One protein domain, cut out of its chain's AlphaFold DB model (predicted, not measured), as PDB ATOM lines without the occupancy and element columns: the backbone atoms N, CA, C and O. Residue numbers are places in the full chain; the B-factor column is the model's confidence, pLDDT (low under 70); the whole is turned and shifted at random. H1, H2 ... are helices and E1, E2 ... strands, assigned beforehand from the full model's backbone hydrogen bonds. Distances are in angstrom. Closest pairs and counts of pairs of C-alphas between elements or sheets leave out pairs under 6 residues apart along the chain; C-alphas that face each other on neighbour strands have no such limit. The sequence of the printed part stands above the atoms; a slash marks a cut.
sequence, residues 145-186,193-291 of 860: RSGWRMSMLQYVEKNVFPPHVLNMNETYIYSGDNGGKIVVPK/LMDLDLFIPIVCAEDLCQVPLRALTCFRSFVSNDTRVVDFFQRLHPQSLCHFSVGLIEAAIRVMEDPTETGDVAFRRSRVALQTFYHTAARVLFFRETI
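Overview. This is residues 145 to 186 and 193 to 291 of the 860 residues of an uncharacterized protein of Bursaphelenchus xylophilus (UniProt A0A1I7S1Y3). A helical body is built on a long helical hairpin, H5 and H6, with H3 running beside H6; the short helices H2, H4 and H7 lie near the end where H5 begins and H6 ends, and H1 packs on H2. Far from this body lies a small two-stranded hairpin, E1 and E2, reached through a long link of which residues 162 to 167 stand free. The printed part has 141 residues, with seven named helices and two named strands in the order H1 E1 E2 H2 H3 H4 H5 H6 H7; the sheet is E1 - E2, antiparallel, and the class is mostly helix. The whole is loose, with a radius of gyration of the C-alphas of 17.8 A, and elongated, spanning 60 by 39 by 31 A.

Arrangement. H1, residues 145 to 160, touches H2, residues 196 to 203, with residues 149 to 156 alone; the closest C-alphas, of Leu 153 and Pro 201, are 7.2 A apart, at a steep tilt of 54 degrees, opposite ways. E1, residues 173 to 175, and E2, residues 181 to 183, form an antiparallel hairpin; C-alphas 175 and 181 face each other at 5.4 A, with no backbone N and O within hydrogen-bond range across the pair. H3, residues 213 to 225, touches H6, residues 263 to 283, closest at the C-alphas of Arg 220 and Thr 276, 4.7 A, at a shallow tilt of 26 degrees, the same way. H4, residues 229 to 234, touches no helix; its closest C-alpha to H2 is that of Phe 232, 6.8 A from that of Leu 196. H5, residues 238 to 256, and H6 form a helical hairpin at a shallow tilt of 30 degrees, closest at the C-alphas of Ala 252 and Ser 270, 3.9 A. H7, residues 285 to 288, only just touches H5, with 3 pairs of C-alphas within 8 A, the closest being Leu 241 and Phe 287, 6.5 A. Every O i to N i+4 pair is within hydrogen-bond range in H1, H3, H4 and H6, 12 of 15 in H5, and 1 of 4 in H2, where 4 of 5 O i to N i+3 pairs are; H7 is too short for such a pair.

Along the chain. H1 begins at C-alpha 145, (5.147, 49.558, 97.009), and measures 21.3 A; H3 measures 18.3 A, H5 28.7 A and H6 30.4 A. H7 ends at C-alpha 288, (-23.925, 49.193, 101.235).

Size, cuts and confidence. The C-alphas farthest apart, of Asn 178 and Glu 289, are 60.7 A apart. Residues 187 to 192 are not printed, and C-alphas 186 and 193 are 18.4 A apart across this cut. The link from H1 to E1 is long. Residues 145 to 186, 193 to 194 and 258 to 262 have pLDDT under 70.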
ATOM      1  N   ARG A 145       6.450  49.089  96.498       36.94
ATOM      2  CA  ARG A 145       5.147  49.558  97.009       36.94
ATOM      3  C   ARG A 145       4.592  48.690  98.142       36.94
ATOM      4  O   ARG A 145       3.925  49.224  99.028       36.94
ATOM      5  N   SER A 146       4.886  47.390  98.158       39.44
ATOM      6  CA  SER A 146       4.542  46.503  99.280       39.44
ATOM      7  C   SER A 146       5.395  46.807 100.520       39.44
ATOM      8  O   SER A 146       4.860  46.895 101.627       39.44
ATOM      9  N   GLY A 147       6.693  47.084 100.336       36.28
ATOM     10  CA  GLY A 147       7.611  47.472 101.413       36.28
ATOM     11  C   GLY A 147       7.194  48.747 102.156       36.28
ATOM     12  O   GLY A 147       7.225  48.781 103.390       36.28
ATOM     13  N   TRP A 148       6.730  49.777 101.439       37.91
ATOM     14  CA  TRP A 148       6.223  51.011 102.060       37.91
ATOM     15  C   TRP A 148       4.918  50.789 102.840       37.91
ATOM     16  O   TRP A 148       4.771  51.331 103.935       37.91
ATOM     17  N   ARG A 149       3.995  49.954 102.341       42.78
ATOM     18  CA  ARG A 149       2.735  49.632 103.041       42.78
ATOM     19  C   ARG A 149       2.968  48.874 104.349       42.78
ATOM     20  O   ARG A 149       2.435  49.276 105.381       42.78
ATOM     21  N   MET A 150       3.815  47.841 104.334       43.59
ATOM     22  CA  MET A 150       4.185  47.111 105.556       43.59
ATOM     23  C   MET A 150       4.935  48.004 106.550       43.59
ATOM     24  O   MET A 150       4.647  47.970 107.746       43.59
ATOM     25  N   SER A 151       5.833  48.865 106.061       48.31
ATOM     26  CA  SER A 151       6.525  49.850 106.904       48.31
ATOM     27  C   SER A 151       5.554  50.850 107.537       48.31
ATOM     28  O   SER A 151       5.751  51.235 108.684       48.31
ATOM     29  N   MET A 152       4.486  51.241 106.834       44.22
ATOM     30  CA  MET A 152       3.473  52.171 107.339       44.22
ATOM     31  C   MET A 152       2.532  51.522 108.366       44.22
ATOM     32  O   MET A 152       2.223  52.153 109.373       44.22
ATOM     33  N   LEU A 153       2.154  50.251 108.192       46.59
ATOM     34  CA  LEU A 153       1.416  49.495 109.216       46.59
ATOM     35  C   LEU A 153       2.267  49.279 110.481       46.59
ATOM     36  O   LEU A 153       1.798  49.554 111.586       46.59
ATOM     37  N   GLN A 154       3.544  48.911 110.331       52.38
ATOM     38  CA  GLN A 154       4.490  48.842 111.454       52.38
ATOM     39  C   GLN A 154       4.774  50.220 112.077       52.38
ATOM     40  O   GLN A 154       5.045  50.311 113.273       52.38
ATOM     41  N   TYR A 155       4.722  51.304 111.297       50.28
ATOM     42  CA  TYR A 155       4.865  52.674 111.793       50.28
ATOM     43  C   TYR A 155       3.648  53.101 112.620       50.28
ATOM     44  O   TYR A 155       3.827  53.694 113.680       50.28
ATOM     45  N   VAL A 156       2.430  52.769 112.178       49.22
ATOM     46  CA  VAL A 156       1.197  52.973 112.955       49.22
ATOM     47  C   VAL A 156       1.273  52.182 114.266       49.22
ATOM     48  O   VAL A 156       1.081  52.748 115.340       49.22
ATOM     49  N   GLU A 157       1.663  50.909 114.210       47.81
ATOM     50  CA  GLU A 157       1.827  50.069 115.400       47.81
ATOM     51  C   GLU A 157       2.882  50.610 116.387       47.81
ATOM     52  O   GLU A 157       2.620  50.665 117.588       47.81
ATOM     53  N   LYS A 158       4.048  51.064 115.900       50.66
ATOM     54  CA  LYS A 158       5.160  51.535 116.751       50.66
ATOM     55  C   LYS A 158       5.032  52.980 117.236       50.66
ATOM     56  O   LYS A 158       5.426  53.261 118.364       50.66
ATOM     57  N   ASN A 159       4.531  53.896 116.404       40.66
ATOM     58  CA  ASN A 159       4.595  55.345 116.660       40.66
ATOM     59  C   ASN A 159       3.234  55.982 116.967       40.66
ATOM     60  O   ASN A 159       3.202  57.026 117.611       40.66
ATOM     61  N   VAL A 160       2.120  55.372 116.544       47.28
ATOM     62  CA  VAL A 160       0.763  55.854 116.873       47.28
ATOM     63  C   VAL A 160       0.200  55.126 118.101       47.28
ATOM     64  O   VAL A 160      -0.573  55.710 118.854       47.28
ATOM     65  N   PHE A 161       0.642  53.890 118.369       46.91
ATOM     66  CA  PHE A 161       0.152  53.079 119.489       46.91
ATOM     67  C   PHE A 161       1.243  52.569 120.462       46.91
ATOM     68  O   PHE A 161       1.313  51.355 120.700       46.91
ATOM     69  N   PRO A 162       2.056  53.439 121.104       36.72
ATOM     70  CA  PRO A 162       3.060  52.995 122.074       36.72
ATOM     71  C   PRO A 162       2.451  52.097 123.168       36.72
ATOM     72  O   PRO A 162       1.348  52.383 123.652       36.72
ATOM     73  N   PRO A 163       3.146  51.032 123.613       38.47
ATOM     74  CA  PRO A 163       2.630  50.144 124.659       38.47
ATOM     75  C   PRO A 163       2.430  50.857 126.010       38.47
ATOM     76  O   PRO A 163       1.650  50.398 126.836       38.47
ATOM     77  N   HIS A 164       3.076  52.007 126.219       38.66
ATOM     78  CA  HIS A 164       3.061  52.763 127.476       38.66
ATOM     79  C   HIS A 164       1.880  53.741 127.632       38.66
ATOM     80  O   HIS A 164       1.735  54.335 128.693       38.66
ATOM     81  N   VAL A 165       1.061  53.951 126.591       38.97
ATOM     82  CA  VAL A 165       0.021  55.010 126.570       38.97
ATOM     83  C   VAL A 165      -1.405  54.450 126.719       38.97
ATOM     84  O   VAL A 165      -2.349  55.206 126.912       38.97
ATOM     85  N   LEU A 166      -1.592  53.125 126.637       38.12
ATOM     86  CA  LEU A 166      -2.920  52.505 126.499       38.12
ATOM     87  C   LEU A 166      -3.143  51.266 127.389       38.12
ATOM     88  O   LEU A 166      -3.839  50.338 126.979       38.12
ATOM     89  N   ASN A 167      -2.610  51.255 128.617       33.91
ATOM     90  CA  ASN A 167      -3.079  50.330 129.660       33.91
ATOM     91  C   ASN A 167      -4.195  51.005 130.484       33.91
ATOM     92  O   ASN A 167      -3.948  51.569 131.545       33.91
ATOM     93  N   MET A 168      -5.422  51.031 129.950       38.97
ATOM     94  CA  MET A 168      -6.528  51.871 130.458       38.97
ATOM     95  C   MET A 168      -7.324  51.302 131.655       38.97
ATOM     96  O   MET A 168      -8.355  51.868 132.008       38.97
ATOM     97  N   ASN A 169      -6.862  50.224 132.301       34.06
ATOM     98  CA  ASN A 169      -7.602  49.562 133.389       34.06
ATOM     99  C   ASN A 169      -6.999  49.730 134.799       34.06
ATOM    100  O   ASN A 169      -7.606  49.257 135.756       34.06
ATOM    101  N   GLU A 170      -5.857  50.407 134.962       35.69
ATOM    102  CA  GLU A 170      -5.200  50.570 136.269       35.69
ATOM    103  C   GLU A 170      -4.955  52.042 136.626       35.69
ATOM    104  O   GLU A 170      -4.378  52.813 135.858       35.69
ATOM    105  N   THR A 171      -5.371  52.432 137.834       34.31
ATOM    106  CA  THR A 171      -5.124  53.766 138.394       34.31
ATOM    107  C   THR A 171      -3.681  53.858 138.899       34.31
ATOM    108  O   THR A 171      -3.396  53.522 140.050       34.31
ATOM    109  N   TYR A 172      -2.753  54.321 138.062       36.31
ATOM    110  CA  TYR A 172      -1.359  54.504 138.479       36.31
ATOM    111  C   TYR A 172      -1.206  55.672 139.464       36.31
ATOM    112  O   TYR A 172      -1.266  56.841 139.087       36.31
ATOM    113  N   ILE A 173      -0.933  55.351 140.733       37.12
ATOM    114  CA  ILE A 173      -0.425  56.322 141.709       37.12
ATOM    115  C   ILE A 173       1.079  56.471 141.475       37.12
ATOM    116  O   ILE A 173       1.868  55.633 141.907       37.12
ATOM    117  N   TYR A 174       1.488  57.554 140.816       36.19
ATOM    118  CA  TYR A 174       2.906  57.888 140.699       36.19
ATOM    119  C   TYR A 174       3.409  58.512 142.009       36.19
ATOM    120  O   TYR A 174       2.939  59.578 142.417       36.19
ATOM    121  N   SER A 175       4.398  57.881 142.646       35.19
ATOM    122  CA  SER A 175       5.261  58.534 143.635       35.19
ATOM    123  C   SER A 175       6.567  58.943 142.957       35.19
ATOM    124  O   SER A 175       7.447  58.109 142.749       35.19
ATOM    125  N   GLY A 176       6.696  60.219 142.594       38.75
ATOM    126  CA  GLY A 176       8.002  60.777 142.234       38.75
ATOM    127  C   GLY A 176       8.868  60.991 143.479       38.75
ATOM    128  O   GLY A 176       8.333  61.220 144.566       38.75
ATOM    129  N   ASP A 177      10.193  61.006 143.314       43.72
ATOM    130  CA  ASP A 177      11.185  61.097 144.407       43.72
ATOM    131  C   ASP A 177      11.083  62.360 145.295       43.72
ATOM    132  O   ASP A 177      11.741  62.454 146.327       43.72
ATOM    133  N   ASN A 178      10.221  63.319 144.937       42.56
ATOM    134  CA  ASN A 178       9.919  64.527 145.713       42.56
ATOM    135  C   ASN A 178       8.580  64.461 146.487       42.56
ATOM    136  O   ASN A 178       8.056  65.492 146.901       42.56
ATOM    137  N   GLY A 179       7.995  63.272 146.678       39.16
ATOM    138  CA  GLY A 179       6.901  63.038 147.639       39.16
ATOM    139  C   GLY A 179       5.503  63.540 147.247       39.16
ATOM    140  O   GLY A 179       4.555  63.356 148.010       39.16
ATOM    141  N   GLY A 180       5.335  64.138 146.065       36.00
ATOM    142  CA  GLY A 180       4.023  64.509 145.532       36.00
ATOM    143  C   GLY A 180       3.309  63.313 144.897       36.00
ATOM    144  O   GLY A 180       3.776  62.795 143.883       36.00
ATOM    145  N   LYS A 181       2.158  62.904 145.450       35.50
ATOM    146  CA  LYS A 181       1.220  62.008 144.755       35.50
ATOM    147  C   LYS A 181       0.482  62.801 143.679       35.50
ATOM    148  O   LYS A 181      -0.269  63.714 144.010       35.50
ATOM    149  N   ILE A 182       0.656  62.426 142.415       38.53
ATOM    150  CA  ILE A 182      -0.179  62.929 141.318       38.53
ATOM    151  C   ILE A 182      -1.225  61.859 141.013       38.53
ATOM    152  O   ILE A 182      -0.886  60.767 140.560       38.53
ATOM    153  N   VAL A 183      -2.494  62.175 141.274       37.03
ATOM    154  CA  VAL A 183      -3.629  61.379 140.798       37.03
ATOM    155  C   VAL A 183      -3.940  61.852 139.384       37.03
ATOM    156  O   VAL A 183      -4.364  62.989 139.191       37.03
ATOM    157  N   VAL A 184      -3.698  60.999 138.390       35.94
ATOM    158  CA  VAL A 184      -4.119  61.266 137.009       35.94
ATOM    159  C   VAL A 184      -5.583  60.828 136.883       35.94
ATOM    160  O   VAL A 184      -5.866  59.651 137.121       35.94
ATOM    161  N   PRO A 185      -6.530  61.727 136.556       34.47
ATOM    162  CA  PRO A 185      -7.935  61.353 136.416       34.47
ATOM    163  C   PRO A 185      -8.141  60.416 135.217       34.47
ATOM    164  O   PRO A 185      -7.387  60.459 134.241       34.47
ATOM    165  N   LYS A 186      -9.194  59.588 135.270       38.22
ATOM    166  CA  LYS A 186      -9.626  58.759 134.134       38.22
ATOM    167  C   LYS A 186      -9.849  59.643 132.904       38.22
ATOM    168  O   LYS A 186     -10.804  60.412 132.855       38.22
ATOM    169  N   LEU A 193      -7.769  63.830 118.095       56.22
ATOM    170  CA  LEU A 193      -7.768  64.246 116.695       56.22
ATOM    171  C   LEU A 193      -6.688  63.456 115.945       56.22
ATOM    172  O   LEU A 193      -5.688  64.007 115.493       56.22
ATOM    173  N   MET A 194      -6.887  62.139 115.841       67.44
ATOM    174  CA  MET A 194      -6.145  61.305 114.914       67.44
ATOM    175  C   MET A 194      -6.373  61.860 113.514       67.44
ATOM    176  O   MET A 194      -7.506  62.186 113.132       67.44
ATOM    177  N   ASP A 195      -5.273  61.976 112.781       82.56
ATOM    178  CA  ASP A 195      -5.309  62.274 111.364       82.56
ATOM    179  C   ASP A 195      -6.047  61.133 110.651       82.56
ATOM    180  O   ASP A 195      -5.732  59.956 110.847       82.56
ATOM    181  N   LEU A 196      -7.064  61.484 109.864       87.75
ATOM    182  CA  LEU A 196      -7.904  60.520 109.153       87.75
ATOM    183  C   LEU A 196      -7.081  59.714 108.137       87.75
ATOM    184  O   LEU A 196      -7.402  58.558 107.856       87.75
ATOM    185  N   ASP A 197      -5.978  60.290 107.654       89.25
ATOM    186  CA  ASP A 197      -5.075  59.647 106.704       89.25
ATOM    187  C   ASP A 197      -4.373  58.409 107.308       89.25
ATOM    188  O   ASP A 197      -3.975  57.503 106.573       89.25
ATOM    189  N   LEU A 198      -4.316  58.285 108.645       89.38
ATOM    190  CA  LEU A 198      -3.811  57.091 109.344       89.38
ATOM    191  C   LEU A 198      -4.694  55.848 109.149       89.38
ATOM    192  O   LEU A 198      -4.219  54.729 109.353       89.38
ATOM    193  N   PHE A 199      -5.956  56.016 108.746       93.25
ATOM    194  CA  PHE A 199      -6.875  54.907 108.482       93.25
ATOM    195  C   PHE A 199      -6.925  54.484 107.006       93.25
ATOM    196  O   PHE A 199      -7.375  53.376 106.706       93.25
ATOM    197  N   ILE A 200      -6.396  55.297 106.082       92.62
ATOM    198  CA  ILE A 200      -6.307  54.948 104.651       92.62
ATOM    199  C   ILE A 200      -5.569  53.610 104.424       92.62
ATOM    200  O   ILE A 200      -6.078  52.806 103.641       92.62
ATOM    201  N   PRO A 201      -4.444  53.288 105.106       95.19
ATOM    202  CA  PRO A 201      -3.770  51.995 104.955       95.19
ATOM    203  C   PRO A 201      -4.605  50.783 105.375       95.19
ATOM    204  O   PRO A 201      -4.375  49.702 104.847       95.19
ATOM    205  N   ILE A 202      -5.559  50.948 106.300       94.69
ATOM    206  CA  ILE A 202      -6.462  49.866 106.721       94.69
ATOM    207  C   ILE A 202      -7.502  49.627 105.625       94.69
ATOM    208  O   ILE A 202      -7.679  48.497 105.185       94.69
ATOM    209  N   VAL A 203      -8.142  50.690 105.127       94.56
ATOM    210  CA  VAL A 203      -9.171  50.571 104.077       94.56
ATOM    211  C   VAL A 203      -8.581  50.155 102.722       94.56
ATOM    212  O   VAL A 203      -9.253  49.519 101.919       94.56
ATOM    213  N   CYS A 204      -7.308  50.472 102.470       94.56
ATOM    214  CA  CYS A 204      -6.581  50.094 101.255       94.56
ATOM    215  C   CYS A 204      -5.663  48.867 101.436       94.56
ATOM    216  O   CYS A 204      -4.761  48.667 100.614       94.56
ATOM    217  N   ALA A 205      -5.839  48.082 102.504       95.06
ATOM    218  CA  ALA A 205      -5.103  46.837 102.697       95.06
ATOM    219  C   ALA A 205      -5.536  45.792 101.654       95.06
ATOM    220  O   ALA A 205      -6.726  45.591 101.432       95.06
ATOM    221  N   GLU A 206      -4.571  45.110 101.034       92.88
ATOM    222  CA  GLU A 206      -4.843  44.001 100.099       92.88
ATOM    223  C   GLU A 206      -5.310  42.734 100.831       92.88
ATOM    224  O   GLU A 206      -5.999  41.907 100.248       92.88
ATOM    225  N   ASP A 207      -4.959  42.602 102.113       93.69
ATOM    226  CA  ASP A 207      -5.377  41.511 102.987       93.69
ATOM    227  C   ASP A 207      -5.619  42.055 104.404       93.69
ATOM    228  O   ASP A 207      -4.681  42.401 105.132       93.69
ATOM    229  N   LEU A 208      -6.888  42.132 104.812       93.19
ATOM    230  CA  LEU A 208      -7.279  42.611 106.142       93.19
ATOM    231  C   LEU A 208      -6.909  41.644 107.280       93.19
ATOM    232  O   LEU A 208      -6.878  42.061 108.442       93.19
ATOM    233  N   CYS A 209      -6.548  40.392 106.985       90.44
ATOM    234  CA  CYS A 209      -5.990  39.482 107.986       90.44
ATOM    235  C   CYS A 209      -4.585  39.923 108.426       90.44
ATOM    236  O   CYS A 209      -4.228  39.745 109.587       90.44
ATOM    237  N   GLN A 210      -3.816  40.573 107.544       91.94
ATOM    238  CA  GLN A 210      -2.469  41.069 107.868       91.94
ATOM    239  C   GLN A 210      -2.485  42.362 108.696       91.94
ATOM    240  O   GLN A 210      -1.475  42.729 109.298       91.94
ATOM    241  N   VAL A 211      -3.619  43.070 108.765       93.75
ATOM    242  CA  VAL A 211      -3.752  44.251 109.631       93.75
ATOM    243  C   VAL A 211      -3.722  43.803 111.101       93.75
ATOM    244  O   VAL A 211      -4.468  42.889 111.464       93.75
ATOM    245  N   PRO A 212      -2.915  44.423 111.985       94.19
ATOM    246  CA  PRO A 212      -2.902  44.071 113.405       94.19
ATOM    247  C   PRO A 212      -4.289  44.216 114.046       94.19
ATOM    248  O   PRO A 212      -4.947  45.246 113.883       94.19
ATOM    249  N   LEU A 213      -4.721  43.223 114.835       93.31
ATOM    250  CA  LEU A 213      -6.048  43.214 115.479       93.31
ATOM    251  C   LEU A 213      -6.320  44.490 116.295       93.31
ATOM    252  O   LEU A 213      -7.438  45.007 116.300       93.31
ATOM    253  N   ARG A 214      -5.285  45.046 116.938       94.00
ATOM    254  CA  ARG A 214      -5.354  46.322 117.667       94.00
ATOM    255  C   ARG A 214      -5.711  47.492 116.744       94.00
ATOM    256  O   ARG A 214      -6.597  48.266 117.084       94.00
ATOM    257  N   ALA A 215      -5.089  47.583 115.566       94.56
ATOM    258  CA  ALA A 215      -5.375  48.630 114.583       94.56
ATOM    259  C   ALA A 215      -6.802  48.507 114.023       94.56
ATOM    260  O   ALA A 215      -7.516  49.507 113.961       94.56
ATOM    261  N   LEU A 216      -7.256  47.285 113.713       95.12
ATOM    262  CA  LEU A 216      -8.637  47.040 113.277       95.12
ATOM    263  C   LEU A 216      -9.656  47.370 114.386       95.12
ATOM    264  O   LEU A 216     -10.691  47.966 114.113       95.12
ATOM    265  N   THR A 217      -9.338  47.076 115.651       95.81
ATOM    266  CA  THR A 217     -10.186  47.423 116.811       95.81
ATOM    267  C   THR A 217     -10.271  48.939 117.028       95.81
ATOM    268  O   THR A 217     -11.353  49.468 117.293       95.81
ATOM    269  N   CYS A 218      -9.154  49.660 116.873       95.19
ATOM    270  CA  CYS A 218      -9.139  51.123 116.886       95.19
ATOM    271  C   CYS A 218      -9.966  51.702 115.728       95.19
ATOM    272  O   CYS A 218     -10.768  52.607 115.957       95.19
ATOM    273  N   PHE A 219      -9.846  51.139 114.521       96.06
ATOM    274  CA  PHE A 219     -10.655  51.550 113.374       96.06
ATOM    275  C   PHE A 219     -12.151  51.297 113.602       96.06
ATOM    276  O   PHE A 219     -12.946  52.211 113.425       96.06
ATOM    277  N   ARG A 220     -12.544  50.121 114.115       96.56
ATOM    278  CA  ARG A 220     -13.926  49.832 114.536       96.56
ATOM    279  C   ARG A 220     -14.461  50.887 115.510       96.56
ATOM    280  O   ARG A 220     -15.599  51.320 115.377       96.56
ATOM    281  N   SER A 221     -13.651  51.307 116.489       94.44
ATOM    282  CA  SER A 221     -14.035  52.345 117.460       94.44
ATOM    283  C   SER A 221     -14.251  53.711 116.797       94.44
ATOM    284  O   SER A 221     -15.263  54.361 117.052       94.44
ATOM    285  N   PHE A 222     -13.352  54.112 115.890       94.50
ATOM    286  CA  PHE A 222     -13.520  55.311 115.061       94.50
ATOM    287  C   PHE A 222     -14.819  55.238 114.242       94.50
ATOM    288  O   PHE A 222     -15.663  56.124 114.358       94.50
ATOM    289  N   VAL A 223     -15.031  54.142 113.504       95.12
ATOM    290  CA  VAL A 223     -16.234  53.913 112.689       95.12
ATOM    291  C   VAL A 223     -17.514  53.899 113.531       95.12
ATOM    292  O   VAL A 223     -18.527  54.433 113.089       95.12
ATOM    293  N   SER A 224     -17.493  53.364 114.753       93.25
ATOM    294  CA  SER A 224     -18.645  53.402 115.661       93.25
ATOM    295  C   SER A 224     -18.974  54.826 116.127       93.25
ATOM    296  O   SER A 224     -20.131  55.231 116.073       93.25
ATOM    297  N   ASN A 225     -17.965  55.595 116.555       92.94
ATOM    298  CA  ASN A 225     -18.182  56.728 117.464       92.94
ATOM    299  C   ASN A 225     -17.885  58.118 116.865       92.94
ATOM    300  O   ASN A 225     -18.452  59.107 117.319       92.94
ATOM    301  N   ASP A 226     -17.007  58.234 115.864       93.19
ATOM    302  CA  ASP A 226     -16.538  59.537 115.364       93.19
ATOM    303  C   ASP A 226     -17.461  60.085 114.265       93.19
ATOM    304  O   ASP A 226     -17.772  59.387 113.301       93.19
ATOM    305  N   THR A 227     -17.926  61.332 114.362       91.31
ATOM    306  CA  THR A 227     -18.840  61.935 113.370       91.31
ATOM    307  C   THR A 227     -18.224  62.070 111.973       91.31
ATOM    308  O   THR A 227     -18.953  61.981 110.986       91.31
ATOM    309  N   ARG A 228     -16.892  62.172 111.864       93.81
ATOM    310  CA  ARG A 228     -16.135  62.381 110.612       93.81
ATOM    311  C   ARG A 228     -16.049  61.143 109.714       93.81
ATOM    312  O   ARG A 228     -15.496  61.215 108.618       93.81
ATOM    313  N   VAL A 229     -16.575  60.001 110.156       92.69
ATOM    314  CA  VAL A 229     -16.558  58.721 109.421       92.69
ATOM    315  C   VAL A 229     -17.191  58.842 108.034       92.69
ATOM    316  O   VAL A 229     -16.647  58.309 107.071       92.69
ATOM    317  N   VAL A 230     -18.298  59.582 107.909       92.50
ATOM    318  CA  VAL A 230     -18.971  59.785 106.615       92.50
ATOM    319  C   VAL A 230     -18.063  60.559 105.654       92.50
ATOM    320  O   VAL A 230     -17.805  60.078 104.551       92.50
ATOM    321  N   ASP A 231     -17.499  61.688 106.093       93.88
ATOM    322  CA  ASP A 231     -16.565  62.505 105.303       93.88
ATOM    323  C   ASP A 231     -15.299  61.736 104.905       93.88
ATOM    324  O   ASP A 231     -14.761  61.944 103.818       93.88
ATOM    325  N   PHE A 232     -14.801  60.861 105.785       95.12
ATOM    326  CA  PHE A 232     -13.659  59.996 105.505       95.12
ATOM    327  C   PHE A 232     -13.973  59.031 104.358       95.12
ATOM    328  O   PHE A 232     -13.273  59.038 103.347       95.12
ATOM    329  N   PHE A 233     -15.056  58.256 104.467       95.56
ATOM    330  CA  PHE A 233     -15.425  57.292 103.430       95.56
ATOM    331  C   PHE A 233     -15.841  57.963 102.109       95.56
ATOM    332  O   PHE A 233     -15.566  57.405 101.049       95.56
ATOM    333  N   GLN A 234     -16.418  59.172 102.135       93.88
ATOM    334  CA  GLN A 234     -16.777  59.934 100.924       93.88
ATOM    335  C   GLN A 234     -15.562  60.367 100.086       93.88
ATOM    336  O   GLN A 234     -15.702  60.627  98.892       93.88
ATOM    337  N   ARG A 235     -14.368  60.457 100.686       95.00
ATOM    338  CA  ARG A 235     -13.118  60.796  99.978       95.00
ATOM    339  C   ARG A 235     -12.471  59.594  99.292       95.00
ATOM    340  O   ARG A 235     -11.543  59.776  98.504       95.00
ATOM    341  N   LEU A 236     -12.909  58.377  99.610       94.62
ATOM    342  CA  LEU A 236     -12.311  57.151  99.094       94.62
ATOM    343  C   LEU A 236     -12.916  56.761  97.745       94.62
ATOM    344  O   LEU A 236     -14.090  56.990  97.461       94.62
ATOM    345  N   HIS A 237     -12.101  56.139  96.898       95.12
ATOM    346  CA  HIS A 237     -12.554  55.669  95.595       95.12
ATOM    347  C   HIS A 237     -13.535  54.488  95.759       95.12
ATOM    348  O   HIS A 237     -13.236  53.585  96.544       95.12
ATOM    349  N   PRO A 238     -14.649  54.403  94.998       94.25
ATOM    350  CA  PRO A 238     -15.643  53.333  95.161       94.25
ATOM    351  C   PRO A 238     -15.074  51.912  95.069       94.25
ATOM    352  O   PRO A 238     -15.513  51.015  95.784       94.25
ATOM    353  N   GLN A 239     -14.035  51.699  94.253       94.44
ATOM    354  CA  GLN A 239     -13.349  50.403  94.208       94.44
ATOM    355  C   GLN A 239     -12.648  50.071  95.529       94.44
ATOM    356  O   GLN A 239     -12.702  48.919  95.944       94.44
ATOM    357  N   SER A 240     -12.028  51.040  96.211       94.50
ATOM    358  CA  SER A 240     -11.399  50.823  97.523       94.50
ATOM    359  C   SER A 240     -12.435  50.427  98.572       94.50
ATOM    360  O   SER A 240     -12.175  49.541  99.376       94.50
ATOM    361  N   LEU A 241     -13.631  51.022  98.520       95.25
ATOM    362  CA  LEU A 241     -14.750  50.650  99.388       95.25
ATOM    363  C   LEU A 241     -15.207  49.207  99.146       95.25
ATOM    364  O   LEU A 241     -15.444  48.480 100.105       95.25
ATOM    365  N   CYS A 242     -15.282  48.781  97.882       95.44
ATOM    366  CA  CYS A 242     -15.626  47.404  97.526       95.44
ATOM    367  C   CYS A 242     -14.549  46.399  97.958       95.44
ATOM    368  O   CYS A 242     -14.873  45.401  98.590       95.44
ATOM    369  N   HIS A 243     -13.264  46.687  97.725       95.62
ATOM    370  CA  HIS A 243     -12.183  45.823  98.221       95.62
ATOM    371  C   HIS A 243     -12.196  45.743  99.755       95.62
ATOM    372  O   HIS A 243     -11.998  44.669 100.313       95.62
ATOM    373  N   PHE A 244     -12.497  46.848 100.442       97.19
ATOM    374  CA  PHE A 244     -12.621  46.869 101.897       97.19
ATOM    375  C   PHE A 244     -13.827  46.068 102.407       97.19
ATOM    376  O   PHE A 244     -13.694  45.312 103.369       97.19
ATOM    377  N   SER A 245     -14.995  46.189 101.767       96.81
ATOM    378  CA  SER A 245     -16.192  45.440 102.164       96.81
ATOM    379  C   SER A 245     -16.017  43.936 101.950       96.81
ATOM    380  O   SER A 245     -16.435  43.151 102.799       96.81
ATOM    381  N   VAL A 246     -15.343  43.529 100.870       96.25
ATOM    382  CA  VAL A 246     -14.967  42.131 100.611       96.25
ATOM    383  C   VAL A 246     -13.941  41.651 101.633       96.25
ATOM    384  O   VAL A 246     -14.189  40.667 102.325       96.25
ATOM    385  N   GLY A 247     -12.848  42.393 101.824       96.44
ATOM    386  CA  GLY A 247     -11.784  42.019 102.754       96.44
ATOM    387  C   GLY A 247     -12.243  41.905 104.214       96.44
ATOM    388  O   GLY A 247     -11.691  41.098 104.957       96.44
ATOM    389  N   LEU A 248     -13.263  42.662 104.649       97.12
ATOM    390  CA  LEU A 248     -13.855  42.504 105.987       97.12
ATOM    391  C   LEU A 248     -14.588  41.164 106.138       97.12
ATOM    392  O   LEU A 248     -14.517  40.545 107.198       97.12
ATOM    393  N   ILE A 249     -15.275  40.710 105.089       96.88
ATOM    394  CA  ILE A 249     -15.977  39.422 105.076       96.88
ATOM    395  C   ILE A 249     -14.976  38.265 104.940       96.88
ATOM    396  O   ILE A 249     -15.093  37.273 105.654       96.88
ATOM    397  N   GLU A 250     -13.937  38.409 104.116       94.81
ATOM    398  CA  GLU A 250     -12.839  37.437 104.023       94.81
ATOM    399  C   GLU A 250     -12.070  37.309 105.348       94.81
ATOM    400  O   GLU A 250     -11.829  36.195 105.817       94.81
ATOM    401  N   ALA A 251     -11.771  38.429 106.017       93.75
ATOM    402  CA  ALA A 251     -11.160  38.431 107.348       93.75
ATOM    403  C   ALA A 251     -12.069  37.833 108.434       93.75
ATOM    404  O   ALA A 251     -11.565  37.341 109.443       93.75
ATOM    405  N   ALA A 252     -13.392  37.841 108.233       94.75
ATOM    406  CA  ALA A 252     -14.326  37.110 109.082       94.75
ATOM    407  C   ALA A 252     -14.355  35.600 108.785       94.75
ATOM    408  O   ALA A 252     -14.613  34.818 109.703       94.75
ATOM    409  N   ILE A 253     -14.070  35.191 107.544       92.88
ATOM    410  CA  ILE A 253     -14.113  33.797 107.083       92.88
ATOM    411  C   ILE A 253     -12.841  33.010 107.398       92.88
ATOM    412  O   ILE A 253     -12.973  31.870 107.835       92.88
ATOM    413  N   ARG A 254     -11.635  33.577 107.225       85.81
ATOM    414  CA  ARG A 254     -10.363  32.815 107.328       85.81
ATOM    415  C   ARG A 254     -10.160  32.057 108.641       85.81
ATOM    416  O   ARG A 254      -9.461  31.052 108.679       85.81
ATOM    417  N   VAL A 255     -10.815  32.500 109.707       73.44
ATOM    418  CA  VAL A 255     -10.841  31.854 111.030       73.44
ATOM    419  C   VAL A 255     -11.480  30.457 111.007       73.44
ATOM    420  O   VAL A 255     -11.252  29.656 111.907       73.44
ATOM    421  N   MET A 256     -12.267  30.141 109.975       71.12
ATOM    422  CA  MET A 256     -12.767  28.790 109.708       71.12
ATOM    423  C   MET A 256     -11.768  27.912 108.937       71.12
ATOM    424  O   MET A 256     -11.950  26.699 108.893       71.12
ATOM    425  N   GLU A 257     -10.760  28.510 108.295       76.56
ATOM    426  CA  GLU A 257      -9.843  27.842 107.361       76.56
ATOM    427  C   GLU A 257      -8.477  27.525 107.994       76.56
ATOM    428  O   GLU A 257      -7.899  26.487 107.678       76.56
ATOM    429  N   ASP A 258      -7.978  28.373 108.903       68.94
ATOM    430  CA  ASP A 258      -6.701  28.165 109.599       68.94
ATOM    431  C   ASP A 258      -6.891  27.825 111.099       68.94
ATOM    432  O   ASP A 258      -7.052  28.726 111.926       68.94
ATOM    433  N   PRO A 259      -6.842  26.533 111.490       60.50
ATOM    434  CA  PRO A 259      -6.935  26.117 112.891       60.50
ATOM    435  C   PRO A 259      -5.630  26.320 113.690       60.50
ATOM    436  O   PRO A 259      -5.571  25.914 114.852       60.50
ATOM    437  N   THR A 260      -4.567  26.875 113.089       65.62
ATOM    438  CA  THR A 260      -3.246  27.042 113.724       65.62
ATOM    439  C   THR A 260      -3.069  28.393 114.414       65.62
ATOM    440  O   THR A 260      -2.301  28.480 115.378       65.62
ATOM    441  N   GLU A 261      -3.816  29.430 114.009       63.19
ATOM    442  CA  GLU A 261      -3.951  30.629 114.840       63.19
ATOM    443  C   GLU A 261      -4.672  30.261 116.146       63.19
ATOM    444  O   GLU A 261      -5.679  29.550 116.151       63.19
ATOM    445  N   THR A 262      -4.175  30.755 117.284       63.00
ATOM    446  CA  THR A 262      -4.797  30.501 118.589       63.00
ATOM    447  C   THR A 262      -6.252  30.973 118.568       63.00
ATOM    448  O   THR A 262      -6.519  32.171 118.473       63.00
ATOM    449  N   GLY A 263      -7.199  30.029 118.651       73.38
ATOM    450  CA  GLY A 263      -8.580  30.235 118.192       73.38
ATOM    451  C   GLY A 263      -9.320  31.449 118.766       73.38
ATOM    452  O   GLY A 263     -10.187  31.998 118.098       73.38
ATOM    453  N   ASP A 264      -8.949  31.924 119.958       84.44
ATOM    454  CA  ASP A 264      -9.471  33.161 120.553       84.44
ATOM    455  C   ASP A 264      -9.040  34.434 119.787       84.44
ATOM    456  O   ASP A 264      -9.862  35.311 119.529       84.44
ATOM    457  N   VAL A 265      -7.778  34.549 119.353       87.44
ATOM    458  CA  VAL A 265      -7.294  35.720 118.589       87.44
ATOM    459  C   VAL A 265      -7.966  35.784 117.219       87.44
ATOM    460  O   VAL A 265      -8.447  36.849 116.819       87.44
ATOM    461  N   ALA A 266      -8.049  34.635 116.551       87.44
ATOM    462  CA  ALA A 266      -8.741  34.467 115.283       87.44
ATOM    463  C   ALA A 266     -10.233  34.836 115.439       87.44
ATOM    464  O   ALA A 266     -10.713  35.791 114.830       87.44
ATOM    465  N   PHE A 267     -10.955  34.203 116.369       89.69
ATOM    466  CA  PHE A 267     -12.358  34.517 116.678       89.69
ATOM    467  C   PHE A 267     -12.608  36.010 116.960       89.69
ATOM    468  O   PHE A 267     -13.532  36.608 116.394       89.69
ATOM    469  N   ARG A 268     -11.763  36.650 117.782       92.44
ATOM    470  CA  ARG A 268     -11.838  38.097 118.045       92.44
ATOM    471  C   ARG A 268     -11.662  38.916 116.768       92.44
ATOM    472  O   ARG A 268     -12.386  39.894 116.592       92.44
ATOM    473  N   ARG A 269     -10.750  38.527 115.869       93.75
ATOM    474  CA  ARG A 269     -10.565  39.171 114.559       93.75
ATOM    475  C   ARG A 269     -11.835  39.096 113.715       93.75
ATOM    476  O   ARG A 269     -12.269  40.152 113.255       93.75
ATOM    477  N   SER A 270     -12.478  37.931 113.586       94.94
ATOM    478  CA  SER A 270     -13.741  37.823 112.834       94.94
ATOM    479  C   SER A 270     -14.831  38.724 113.398       94.94
ATOM    480  O   SER A 270     -15.490  39.444 112.649       94.94
ATOM    481  N   ARG A 271     -15.005  38.736 114.725       95.56
ATOM    482  CA  ARG A 271     -16.010  39.591 115.371       95.56
ATOM    483  C   ARG A 271     -15.719  41.074 115.180       95.56
ATOM    484  O   ARG A 271     -16.623  41.828 114.841       95.56
ATOM    485  N   VAL A 272     -14.464  41.502 115.331       96.75
ATOM    486  CA  VAL A 272     -14.073  42.900 115.084       96.75
ATOM    487  C   VAL A 272     -14.258  43.273 113.608       96.75
ATOM    488  O   VAL A 272     -14.703  44.389 113.335       96.75
ATOM    489  N   ALA A 273     -13.993  42.370 112.659       97.50
ATOM    490  CA  ALA A 273     -14.229  42.603 111.234       97.50
ATOM    491  C   ALA A 273     -15.728  42.771 110.914       97.50
ATOM    492  O   ALA A 273     -16.109  43.780 110.320       97.50
ATOM    493  N   LEU A 274     -16.593  41.868 111.396       97.88
ATOM    494  CA  LEU A 274     -18.050  41.986 111.232       97.88
ATOM    495  C   LEU A 274     -18.613  43.234 111.922       97.88
ATOM    496  O   LEU A 274     -19.398  43.966 111.329       97.88
ATOM    497  N   GLN A 275     -18.161  43.565 113.131       97.25
ATOM    498  CA  GLN A 275     -18.575  44.806 113.795       97.25
ATOM    499  C   GLN A 275     -18.110  46.049 113.025       97.25
ATOM    500  O   GLN A 275     -18.853  47.021 112.917       97.25
ATOM    501  N   THR A 276     -16.907  46.023 112.441       98.00
ATOM    502  CA  THR A 276     -16.420  47.106 111.569       98.00
ATOM    503  C   THR A 276     -17.306  47.243 110.334       98.00
ATOM    504  O   THR A 276     -17.677  48.363 109.980       98.00
ATOM    505  N   PHE A 277     -17.706  46.125 109.719       98.12
ATOM    506  CA  PHE A 277     -18.655  46.112 108.608       98.12
ATOM    507  C   PHE A 277     -19.996  46.730 109.025       98.12
ATOM    508  O   PHE A 277     -20.439  47.697 108.406       98.12
ATOM    509  N   TYR A 278     -20.599  46.230 110.110       97.56
ATOM    510  CA  TYR A 278     -21.868  46.709 110.659       97.56
ATOM    511  C   TYR A 278     -21.848  48.217 110.924       97.56
ATOM    512  O   TYR A 278     -22.694  48.936 110.396       97.56
ATOM    513  N   HIS A 279     -20.866  48.723 111.680       96.88
ATOM    514  CA  HIS A 279     -20.785  50.152 111.987       96.88
ATOM    515  C   HIS A 279     -20.516  51.003 110.734       96.88
ATOM    516  O   HIS A 279     -21.037  52.115 110.640       96.88
ATOM    517  N   THR A 280     -19.760  50.492 109.750       97.06
ATOM    518  CA  THR A 280     -19.541  51.203 108.477       97.06
ATOM    519  C   THR A 280     -20.853  51.299 107.702       97.06
ATOM    520  O   THR A 280     -21.310  52.397 107.395       97.06
ATOM    521  N   ALA A 281     -21.512  50.166 107.450       96.38
ATOM    522  CA  ALA A 281     -22.772  50.099 106.716       96.38
ATOM    523  C   ALA A 281     -23.914  50.852 107.425       96.38
ATOM    524  O   ALA A 281     -24.712  51.518 106.765       96.38
ATOM    525  N   ALA A 282     -23.978  50.829 108.759       94.50
ATOM    526  CA  ALA A 282     -24.960  51.594 109.528       94.50
ATOM    527  C   ALA A 282     -24.892  53.100 109.225       94.50
ATOM    528  O   ALA A 282     -25.930  53.750 109.127       94.50
ATOM    529  N   ARG A 283     -23.678  53.643 109.048       94.44
ATOM    530  CA  ARG A 283     -23.415  55.089 108.973       94.44
ATOM    531  C   ARG A 283     -23.140  55.611 107.563       94.44
ATOM    532  O   ARG A 283     -23.289  56.805 107.321       94.44
ATOM    533  N   VAL A 284     -22.737  54.741 106.639       95.44
ATOM    534  CA  VAL A 284     -22.262  55.098 105.298       95.44
ATOM    535  C   VAL A 284     -23.117  54.380 104.254       95.44
ATOM    536  O   VAL A 284     -22.875  53.223 103.928       95.44
ATOM    537  N   LEU A 285     -24.141  55.057 103.721       92.19
ATOM    538  CA  LEU A 285     -25.126  54.428 102.824       92.19
ATOM    539  C   LEU A 285     -24.487  53.840 101.553       92.19
ATOM    540  O   LEU A 285     -24.686  52.668 101.259       92.19
ATOM    541  N   PHE A 286     -23.622  54.596 100.871       93.06
ATOM    542  CA  PHE A 286     -22.911  54.133  99.669       93.06
ATOM    543  C   PHE A 286     -21.900  53.000  99.933       93.06
ATOM    544  O   PHE A 286     -21.412  52.377  98.996       93.06
ATOM    545  N   PHE A 287     -21.575  52.681 101.194       95.44
ATOM    546  CA  PHE A 287     -20.809  51.468 101.499       95.44
ATOM    547  C   PHE A 287     -21.660  50.207 101.288       95.44
ATOM    548  O   PHE A 287     -21.137  49.181 100.858       95.44
ATOM    549  N   ARG A 288     -22.980  50.290 101.506       94.31
ATOM    550  CA  ARG A 288     -23.925  49.193 101.235       94.31
ATOM    551  C   ARG A 288     -24.010  48.888  99.744       94.31
ATOM    552  O   ARG A 288     -24.042  47.725  99.371       94.31
ATOM    553  N   GLU A 289     -23.916  49.916  98.900       92.19
ATOM    554  CA  GLU A 289     -23.843  49.808  97.430       92.19
ATOM    555  C   GLU A 289     -22.620  49.030  96.924       92.19
ATOM    556  O   GLU A 289     -22.564  48.651  95.756       92.19
ATOM    557  N   THR A 290     -21.649  48.738  97.795       93.75
ATOM    558  CA  THR A 290     -20.511  47.876  97.458       93.75
ATOM    559  C   THR A 290     -20.761  46.387  97.686       93.75
ATOM    560  O   THR A 290     -19.893  45.587  97.335       93.75
ATOM    561  N   ILE A 291     -21.902  46.003  98.277       93.12
ATOM    562  CA  ILE A 291     -22.208  44.607  98.605       93.12
ATOM    563  C   ILE A 291     -22.594  43.860  97.326       93.12
ATOM    564  O   ILE A 291     -23.687  44.019  96.785       93.12
TER     565      ILE A 291